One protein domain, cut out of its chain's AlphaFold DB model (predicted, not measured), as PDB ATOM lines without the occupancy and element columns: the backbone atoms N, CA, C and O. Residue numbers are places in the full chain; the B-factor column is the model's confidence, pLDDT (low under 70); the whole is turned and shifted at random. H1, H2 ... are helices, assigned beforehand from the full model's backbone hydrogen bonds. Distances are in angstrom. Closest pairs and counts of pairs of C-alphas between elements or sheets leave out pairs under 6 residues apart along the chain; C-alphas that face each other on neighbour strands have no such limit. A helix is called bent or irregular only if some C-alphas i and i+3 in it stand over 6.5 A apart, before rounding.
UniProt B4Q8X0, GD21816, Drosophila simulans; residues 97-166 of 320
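What this domain is: This is residues 97 to 166 of the 320 residues of the protein "GD21816" of Drosophila simulans (UniProt B4Q8X0). A helical hairpin, H1 with H2, is covered on one side by two shorter helices: H3 packs beside H1 and H4 crosses H2. After H4, residues 156 to 166, with no named helix, run out to Val 166, whose C-alpha and that of Pro 118 are the two farthest apart in the domain, 30.4 A. The 70 printed residues have four named helices, H1 to H4 in order, and no named strand: all helix. The whole is compact, radius of gyration of the C-alphas 11.0 A, spanning 29 by 28 by 18 A.

How they stand to each other: H1, residues 97 to 114, is irregular, with C-alphas 99 and 102 7.0 A apart, and has a kink of 26 degrees near residue 104. It touches H2, residues 117 to 128, closest at the C-alphas of Ala 112 and Arg 120, 4.1 A; the tilt of 33 degrees, opposite ways, is only just shallow. With residues 102 to 109 alone H1 touches H3, residues 135 to 144, closest at the C-alphas of His 102 and Asp 137, 6.7 A; the tilt is shallow, 21 degrees, the same way. With residues 124 to 128 alone H2 touches H4, residues 147 to 155, closest at the C-alphas of Val 124 and Leu 153, 6.4 A, at a steep tilt of 59 degrees. Every O i to N i+4 pair is within hydrogen-bond range in H2, H3 and H4, and 12 of 14 in H1.

Where its parts are: H1 begins at C-alpha 97 (53.299, 9.342, 40.855) and is 24.2 A long; H2 is 16.8 A. H4 ends at C-alpha 155 (43.983, -13.003, 28.733).

The domain as a whole: The printed part has no cut and no long link. Residues 97 to 102, 131 to 132 and 164 to 166 have pLDDT under 70.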
ATOM      1  N   TRP A  97      53.855  10.627  41.281       45.09
ATOM      2  CA  TRP A  97      53.299   9.342  40.855       45.09
ATOM      3  C   TRP A  97      52.915   8.420  42.020       45.09
ATOM      4  O   TRP A  97      51.953   7.671  41.906       45.09
ATOM      5  N   LYS A  98      53.587   8.481  43.178       51.97
ATOM      6  CA  LYS A  98      53.229   7.630  44.331       51.97
ATOM      7  C   LYS A  98      51.848   7.946  44.920       51.97
ATOM      8  O   LYS A  98      51.201   7.026  45.407       51.97
ATOM      9  N   ALA A  99      51.398   9.200  44.850       50.69
ATOM     10  CA  ALA A  99      50.088   9.624  45.349       50.69
ATOM     11  C   ALA A  99      48.991   9.537  44.269       50.69
ATOM     12  O   ALA A  99      47.842   9.242  44.580       50.69
ATOM     13  N   ALA A 100      49.347   9.735  42.995       58.50
ATOM     14  CA  ALA A 100      48.394   9.717  41.882       58.50
ATOM     15  C   ALA A 100      48.100   8.311  41.316       58.50
ATOM     16  O   ALA A 100      47.087   8.137  40.642       58.50
ATOM     17  N   LYS A 101      48.939   7.300  41.594       66.81
ATOM     18  CA  LYS A 101      48.798   5.915  41.089       66.81
ATOM     19  C   LYS A 101      47.397   5.326  41.270       66.81
ATOM     20  O   LYS A 101      46.871   4.749  40.327       66.81
ATOM     21  N   HIS A 102      46.789   5.516  42.442       66.62
ATOM     22  CA  HIS A 102      45.442   5.017  42.729       66.62
ATOM     23  C   HIS A 102      44.385   5.698  41.847       66.62
ATOM     24  O   HIS A 102      43.573   5.033  41.212       66.62
ATOM     25  N   SER A 103      44.444   7.030  41.740       72.75
ATOM     26  CA  SER A 103      43.515   7.816  40.918       72.75
ATOM     27  C   SER A 103      43.662   7.508  39.423       72.75
ATOM     28  O   SER A 103      42.664   7.396  38.711       72.75
ATOM     29  N   VAL A 104      44.897   7.309  38.949       81.25
ATOM     30  CA  VAL A 104      45.184   6.945  37.555       81.25
ATOM     31  C   VAL A 104      44.702   5.530  37.245       81.25
ATOM     32  O   VAL A 104      44.014   5.342  36.246       81.25
ATOM     33  N   ALA A 105      44.996   4.550  38.105       84.62
ATOM     34  CA  ALA A 105      44.526   3.178  37.928       84.62
ATOM     35  C   ALA A 105      42.996   3.094  37.947       84.62
ATOM     36  O   ALA A 105      42.403   2.437  37.097       84.62
ATOM     37  N   TRP A 106      42.350   3.828  38.858       84.00
ATOM     38  CA  TRP A 106      40.895   3.923  38.919       84.00
ATOM     39  C   TRP A 106      40.306   4.543  37.647       84.00
ATOM     40  O   TRP A 106      39.346   4.019  37.085       84.00
ATOM     41  N   ARG A 107      40.913   5.616  37.127       85.94
ATOM     42  CA  ARG A 107      40.476   6.245  35.873       85.94
ATOM     43  C   ARG A 107      40.661   5.321  34.668       85.94
ATOM     44  O   ARG A 107      39.771   5.258  33.823       85.94
ATOM     45  N   LEU A 108      41.786   4.615  34.586       88.44
ATOM     46  CA  LEU A 108      42.033   3.621  33.540       88.44
ATOM     47  C   LEU A 108      41.023   2.474  33.624       88.44
ATOM     48  O   LEU A 108      40.484   2.071  32.599       88.44
ATOM     49  N   LEU A 109      40.705   2.007  34.832       88.38
ATOM     50  CA  LEU A 109      39.682   0.988  35.042       88.38
ATOM     51  C   LEU A 109      38.293   1.483  34.617       88.38
ATOM     52  O   LEU A 109      37.585   0.770  33.913       88.38
ATOM     53  N   ASN A 110      37.942   2.726  34.946       87.31
ATOM     54  CA  ASN A 110      36.687   3.331  34.507       87.31
ATOM     55  C   ASN A 110      36.609   3.414  32.969       87.31
ATOM     56  O   ASN A 110      35.609   3.023  32.378       87.31
ATOM     57  N   ILE A 111      37.690   3.822  32.294       86.88
ATOM     58  CA  ILE A 111      37.756   3.832  30.820       86.88
ATOM     59  C   ILE A 111      37.665   2.406  30.249       86.88
ATOM     60  O   ILE A 111      37.006   2.197  29.232       86.88
ATOM     61  N   ALA A 112      38.279   1.412  30.897       88.19
ATOM     62  CA  ALA A 112      38.185   0.007  30.490       88.19
ATOM     63  C   ALA A 112      36.754  -0.560  30.614       88.19
ATOM     64  O   ALA A 112      36.366  -1.437  29.829       88.19
ATOM     65  N   GLN A 113      35.963  -0.016  31.542       89.00
ATOM     66  CA  GLN A 113      34.566  -0.377  31.781       89.00
ATOM     67  C   GLN A 113      33.589   0.350  30.849       89.00
ATOM     68  O   GLN A 113      32.737  -0.296  30.239       89.00
ATOM     69  N   THR A 114      33.709   1.673  30.710       87.94
ATOM     70  CA  THR A 114      32.698   2.518  30.044       87.94
ATOM     71  C   THR A 114      33.097   3.006  28.651       87.94
ATOM     72  O   THR A 114      32.248   3.516  27.925       87.94
ATOM     73  N   GLY A 115      34.377   2.910  28.282       84.81
ATOM     74  CA  GLY A 115      34.905   3.459  27.031       84.81
ATOM     75  C   GLY A 115      34.509   2.676  25.776       84.81
ATOM     76  O   GLY A 115      33.978   1.561  25.828       84.81
ATOM     77  N   SER A 116      34.830   3.238  24.611       86.06
ATOM     78  CA  SER A 116      34.692   2.547  23.324       86.06
ATOM     79  C   SER A 116      35.679   1.370  23.208       86.06
ATOM     80  O   SER A 116      36.687   1.309  23.910       86.06
ATOM     81  N   GLN A 117      35.430   0.403  22.315       84.31
ATOM     82  CA  GLN A 117      36.315  -0.765  22.138       84.31
ATOM     83  C   GLN A 117      37.823  -0.423  22.024       84.31
ATOM     84  O   GLN A 117      38.606  -1.070  22.728       84.31
ATOM     85  N   PRO A 118      38.263   0.553  21.199       83.56
ATOM     86  CA  PRO A 118      39.686   0.881  21.097       83.56
ATOM     87  C   PRO A 118      40.243   1.536  22.368       83.56
ATOM     88  O   PRO A 118      41.391   1.283  22.732       83.56
ATOM     89  N   GLU A 119      39.451   2.350  23.066       81.88
ATOM     90  CA  GLU A 119      39.857   2.982  24.327       81.88
ATOM     91  C   GLU A 119      39.992   1.953  25.445       81.88
ATOM     92  O   GLU A 119      40.962   1.984  26.199       81.88
ATOM     93  N   ARG A 120      39.069   0.989  25.498       87.50
ATOM     94  CA  ARG A 120      39.102  -0.112  26.462       87.50
ATOM     95  C   ARG A 120      40.353  -0.963  26.309       87.50
ATOM     96  O   ARG A 120      41.002  -1.270  27.303       87.50
ATOM     97  N   LEU A 121      40.717  -1.313  25.075       85.31
ATOM     98  CA  LEU A 121      41.937  -2.081  24.805       85.31
ATOM     99  C   LEU A 121      43.192  -1.325  25.248       85.31
ATOM    100  O   LEU A 121      44.044  -1.908  25.917       85.31
ATOM    101  N   LYS A 122      43.281  -0.025  24.944       86.81
ATOM    102  CA  LYS A 122      44.397   0.816  25.401       86.81
ATOM    103  C   LYS A 122      44.443   0.909  26.924       86.81
ATOM    104  O   LYS A 122      45.512   0.768  27.503       86.81
ATOM    105  N   ALA A 123      43.297   1.108  27.572       88.56
ATOM    106  CA  ALA A 123      43.215   1.190  29.024       88.56
ATOM    107  C   ALA A 123      43.663  -0.118  29.692       88.56
ATOM    108  O   ALA A 123      44.480  -0.078  30.605       88.56
ATOM    109  N   VAL A 124      43.218  -1.273  29.187       87.94
ATOM    110  CA  VAL A 124      43.651  -2.595  29.672       87.94
ATOM    111  C   VAL A 124      45.157  -2.792  29.486       87.94
ATOM    112  O   VAL A 124      45.825  -3.202  30.428       87.94
ATOM    113  N   GLN A 125      45.709  -2.449  28.317       85.81
ATOM    114  CA  GLN A 125      47.156  -2.511  28.068       85.81
ATOM    115  C   GLN A 125      47.947  -1.673  29.075       85.81
ATOM    116  O   GLN A 125      48.929  -2.152  29.632       85.81
ATOM    117  N   GLN A 126      47.492  -0.451  29.354       85.69
ATOM    118  CA  GLN A 126      48.141   0.414  30.339       85.69
ATOM    119  C   GLN A 126      48.022  -0.138  31.763       85.69
ATOM    120  O   GLN A 126      48.999  -0.075  32.500       85.69
ATOM    121  N   LEU A 127      46.876  -0.721  32.135       87.00
ATOM    122  CA  LEU A 127      46.683  -1.365  33.441       87.00
ATOM    123  C   LEU A 127      47.636  -2.549  33.660       87.00
ATOM    124  O   LEU A 127      48.120  -2.733  34.774       87.00
ATOM    125  N   ILE A 128      47.934  -3.326  32.614       85.12
ATOM    126  CA  ILE A 128      48.879  -4.458  32.683       85.12
ATOM    127  C   ILE A 128      50.306  -3.972  32.942       85.12
ATOM    128  O   ILE A 128      51.043  -4.607  33.690       85.12
ATOM    129  N   CYS A 129      50.687  -2.833  32.363       81.94
ATOM    130  CA  CYS A 129      51.999  -2.230  32.582       81.94
ATOM    131  C   CYS A 129      52.165  -1.617  33.984       81.94
ATOM    132  O   CYS A 129      53.252  -1.141  34.304       81.94
ATOM    133  N   MET A 130      51.119  -1.594  34.821       78.88
ATOM    134  CA  MET A 130      51.220  -1.084  36.187       78.88
ATOM    135  C   MET A 130      51.672  -2.193  37.151       78.88
ATOM    136  O   MET A 130      50.870  -2.974  37.656       78.88
ATOM    137  N   ASP A 131      52.965  -2.225  37.448       66.81
ATOM    138  CA  ASP A 131      53.652  -3.231  38.274       66.81
ATOM    139  C   ASP A 131      53.800  -2.838  39.762       66.81
ATOM    140  O   ASP A 131      53.918  -3.683  40.653       66.81
ATOM    141  N   HIS A 132      53.773  -1.536  40.057       68.88
ATOM    142  CA  HIS A 132      54.127  -0.983  41.368       68.88
ATOM    143  C   HIS A 132      52.964  -0.302  42.120       68.88
ATOM    144  O   HIS A 132      53.167   0.775  42.707       68.88
ATOM    145  N   LEU A 133      51.752  -0.873  42.101       74.88
ATOM    146  CA  LEU A 133      50.692  -0.504  43.057       74.88
ATOM    147  C   LEU A 133      50.849  -1.284  44.370       74.88
ATOM    148  O   LEU A 133      51.486  -2.339  44.406       74.88
ATOM    149  N   LYS A 134      50.285  -0.766  45.469       78.62
ATOM    150  CA  LYS A 134      50.276  -1.503  46.737       78.62
ATOM    151  C   LYS A 134      49.259  -2.646  46.658       78.62
ATOM    152  O   LYS A 134      48.239  -2.537  45.988       78.62
ATOM    153  N   ASP A 135      49.486  -3.719  47.408       76.50
ATOM    154  CA  ASP A 135      48.585  -4.882  47.431       76.50
ATOM    155  C   ASP A 135      47.126  -4.533  47.766       76.50
ATOM    156  O   ASP A 135      46.197  -5.130  47.227       76.50
ATOM    157  N   TRP A 136      46.903  -3.553  48.645       76.50
ATOM    158  CA  TRP A 136      45.550  -3.100  48.968       76.50
ATOM    159  C   TRP A 136      44.895  -2.334  47.808       76.50
ATOM    160  O   TRP A 136      43.684  -2.457  47.636       76.50
ATOM    161  N   ASP A 137      45.670  -1.607  46.992       79.38
ATOM    162  CA  ASP A 137      45.169  -0.931  45.790       79.38
ATOM    163  C   ASP A 137      44.700  -1.965  44.767       79.38
ATOM    164  O   ASP A 137      43.595  -1.856  44.245       79.38
ATOM    165  N   PHE A 138      45.506  -3.008  44.528       81.81
ATOM    166  CA  PHE A 138      45.133  -4.107  43.636       81.81
ATOM    167  C   PHE A 138      43.858  -4.805  44.104       81.81
ATOM    168  O   PHE A 138      42.958  -5.016  43.298       81.81
ATOM    169  N   ARG A 139      43.726  -5.093  45.405       78.75
ATOM    170  CA  ARG A 139      42.494  -5.687  45.953       78.75
ATOM    171  C   ARG A 139      41.289  -4.770  45.787       78.75
ATOM    172  O   ARG A 139      40.208  -5.255  45.466       78.75
ATOM    173  N   HIS A 140      41.458  -3.468  46.000       79.44
ATOM    174  CA  HIS A 140      40.370  -2.512  45.829       79.44
ATOM    175  C   HIS A 140      39.932  -2.418  44.364       79.44
ATOM    176  O   HIS A 140      38.745  -2.543  44.073       79.44
ATOM    177  N   LEU A 141      40.885  -2.290  43.437       83.69
ATOM    178  CA  LEU A 141      40.628  -2.285  41.996       83.69
ATOM    179  C   LEU A 141      40.003  -3.604  41.525       83.69
ATOM    180  O   LEU A 141      39.071  -3.583  40.727       83.69
ATOM    181  N   ALA A 142      40.454  -4.742  42.055       83.06
ATOM    182  CA  ALA A 142      39.897  -6.061  41.768       83.06
ATOM    183  C   ALA A 142      38.430  -6.191  42.209       83.06
ATOM    184  O   ALA A 142      37.636  -6.809  41.507       83.06
ATOM    185  N   GLN A 143      38.054  -5.592  43.345       80.38
ATOM    186  CA  GLN A 143      36.673  -5.610  43.849       80.38
ATOM    187  C   GLN A 143      35.701  -4.814  42.974       80.38
ATOM    188  O   GLN A 143      34.538  -5.193  42.863       80.38
ATOM    189  N   ILE A 144      36.164  -3.719  42.373       80.12
ATOM    190  CA  ILE A 144      35.349  -2.862  41.496       80.12
ATOM    191  C   ILE A 144      35.496  -3.222  40.008       80.12
ATOM    192  O   ILE A 144      34.862  -2.603  39.157       80.12
ATOM    193  N   CYS A 145      36.349  -4.196  39.680       83.38
ATOM    194  CA  CYS A 145      36.565  -4.665  38.319       83.38
ATOM    195  C   CYS A 145      35.346  -5.459  37.831       83.38
ATOM    196  O   CYS A 145      34.847  -6.352  38.516       83.38
ATOM    197  N   ASP A 146      34.865  -5.155  36.629       83.75
ATOM    198  CA  ASP A 146      33.787  -5.901  35.993       83.75
ATOM    199  C   ASP A 146      34.313  -7.204  35.374       83.75
ATOM    200  O   ASP A 146      35.478  -7.328  34.987       83.75
ATOM    201  N   ALA A 147      33.426  -8.187  35.208       80.62
ATOM    202  CA  ALA A 147      33.801  -9.496  34.679       80.62
ATOM    203  C   ALA A 147      34.449  -9.418  33.283       80.62
ATOM    204  O   ALA A 147      35.353 -10.197  32.976       80.62
ATOM    205  N   ARG A 148      34.022  -8.475  32.430       82.31
ATOM    206  CA  ARG A 148      34.544  -8.348  31.064       82.31
ATOM    207  C   ARG A 148      35.975  -7.814  31.067       82.31
ATOM    208  O   ARG A 148      36.816  -8.388  30.373       82.31
ATOM    209  N   THR A 149      36.263  -6.763  31.834       86.81
ATOM    210  CA  THR A 149      37.637  -6.248  31.972       86.81
ATOM    211  C   THR A 149      38.533  -7.244  32.695       86.81
ATOM    212  O   THR A 149      39.661  -7.451  32.252       86.81
ATOM    213  N   ALA A 150      38.031  -7.943  33.719       84.50
ATOM    214  CA  ALA A 150      38.779  -8.996  34.407       84.50
ATOM    215  C   ALA A 150      39.217 -10.117  33.448       84.50
ATOM    216  O   ALA A 150      40.376 -10.527  33.463       84.50
ATOM    217  N   VAL A 151      38.332 -10.569  32.550       84.75
ATOM    218  CA  VAL A 151      38.687 -11.549  31.508       84.75
ATOM    219  C   VAL A 151      39.733 -10.986  30.546       84.75
ATOM    220  O   VAL A 151      40.664 -11.697  30.175       84.75
ATOM    221  N   SER A 152      39.615  -9.720  30.131       87.25
ATOM    222  CA  SER A 152      40.621  -9.088  29.266       87.25
ATOM    223  C   SER A 152      41.992  -8.992  29.940       87.25
ATOM    224  O   SER A 152      42.987  -9.347  29.315       87.25
ATOM    225  N   LEU A 153      42.042  -8.601  31.215       88.62
ATOM    226  CA  LEU A 153      43.271  -8.579  32.014       88.62
ATOM    227  C   LEU A 153      43.881  -9.983  32.141       88.62
ATOM    228  O   LEU A 153      45.078 -10.155  31.918       88.62
ATOM    229  N   ALA A 154      43.057 -11.002  32.409       85.69
ATOM    230  CA  ALA A 154      43.508 -12.391  32.517       85.69
ATOM    231  C   ALA A 154      44.110 -12.913  31.204       85.69
ATOM    232  O   ALA A 154      45.154 -13.561  31.209       85.69
ATOM    233  N   ARG A 155      43.491 -12.592  30.061       85.56
ATOM    234  CA  ARG A 155      43.983 -13.003  28.733       85.56
ATOM    235  C   ARG A 155      45.308 -12.358  28.353       85.56
ATOM    236  O   ARG A 155      46.027 -12.906  27.526       85.56
ATOM    237  N   CYS A 156      45.612 -11.204  28.929       83.75
ATOM    238  CA  CYS A 156      46.844 -10.476  28.674       83.75
ATOM    239  C   CYS A 156      47.910 -10.704  29.757       83.75
ATOM    240  O   CYS A 156      48.866  -9.936  29.823       83.75
ATOM    241  N   ASN A 157      47.757 -11.748  30.581       81.12
ATOM    242  CA  ASN A 157      48.708 -12.138  31.622       81.12
ATOM    243  C   ASN A 157      49.013 -11.008  32.628       81.12
ATOM    244  O   ASN A 157      50.163 -10.794  33.010       81.12
ATOM    245  N   ALA A 158      47.977 -10.258  33.022       84.56
ATOM    246  CA  ALA A 158      48.079  -9.251  34.075       84.56
ATOM    247  C   ALA A 158      48.493  -9.879  35.421       84.56
ATOM    248  O   ALA A 158      48.276 -11.067  35.656       84.56
ATOM    249  N   ASP A 159      49.042  -9.055  36.319       82.56
ATOM    250  CA  ASP A 159      49.453  -9.467  37.666       82.56
ATOM    251  C   ASP A 159      48.325 -10.217  38.398       82.56
ATOM    252  O   ASP A 159      47.172  -9.778  38.415       82.56
ATOM    253  N   THR A 160      48.659 -11.345  39.028       80.62
ATOM    254  CA  THR A 160      47.689 -12.212  39.706       80.62
ATOM    255  C   THR A 160      46.945 -11.509  40.841       80.62
ATOM    256  O   THR A 160      45.831 -11.909  41.178       80.62
ATOM    257  N   ARG A 161      47.501 -10.419  41.386       80.75
ATOM    258  CA  ARG A 161      46.880  -9.581  42.424       80.75
ATOM    259  C   ARG A 161      45.633  -8.828  41.950       80.75
ATOM    260  O   ARG A 161      44.837  -8.413  42.791       80.75
ATOM    261  N   TRP A 162      45.424  -8.693  40.636       77.25
ATOM    262  CA  TRP A 162      44.158  -8.217  40.055       77.25
ATOM    263  C   TRP A 162      42.995  -9.179  40.277       77.25
ATOM    264  O   TRP A 162      41.833  -8.789  40.158       77.25
ATOM    265  N   PHE A 163      43.291 -10.438  40.584       81.06
ATOM    266  CA  PHE A 163      42.285 -11.446  40.839       81.06
ATOM    267  C   PHE A 163      42.209 -11.648  42.342       81.06
ATOM    268  O   PHE A 163      43.156 -12.102  42.984       81.06
ATOM    269  N   MET A 164      41.065 -11.276  42.917       66.06
ATOM    270  CA  MET A 164      40.795 -11.537  44.324       66.06
ATOM    271  C   MET A 164      41.043 -13.025  44.602       66.06
ATOM    272  O   MET A 164      40.462 -13.867  43.905       66.06
ATOM    273  N   PRO A 165      41.893 -13.367  45.592       58.38
ATOM    274  CA  PRO A 165      42.119 -14.752  45.947       58.38
ATOM    275  C   PRO A 165      40.768 -15.350  46.297       58.38
ATOM    276  O   PRO A 165      40.036 -14.851  47.156       58.38
ATOM    277  N   VAL A 166      40.428 -16.394  45.555       56.78
ATOM    278  CA  VAL A 166      39.155 -17.078  45.675       56.78
ATOM    279  C   VAL A 166      38.953 -17.451  47.149       56.78
ATOM    280  O   VAL A 166      39.845 -18.093  47.712       56.78
TER     281      VAL A 166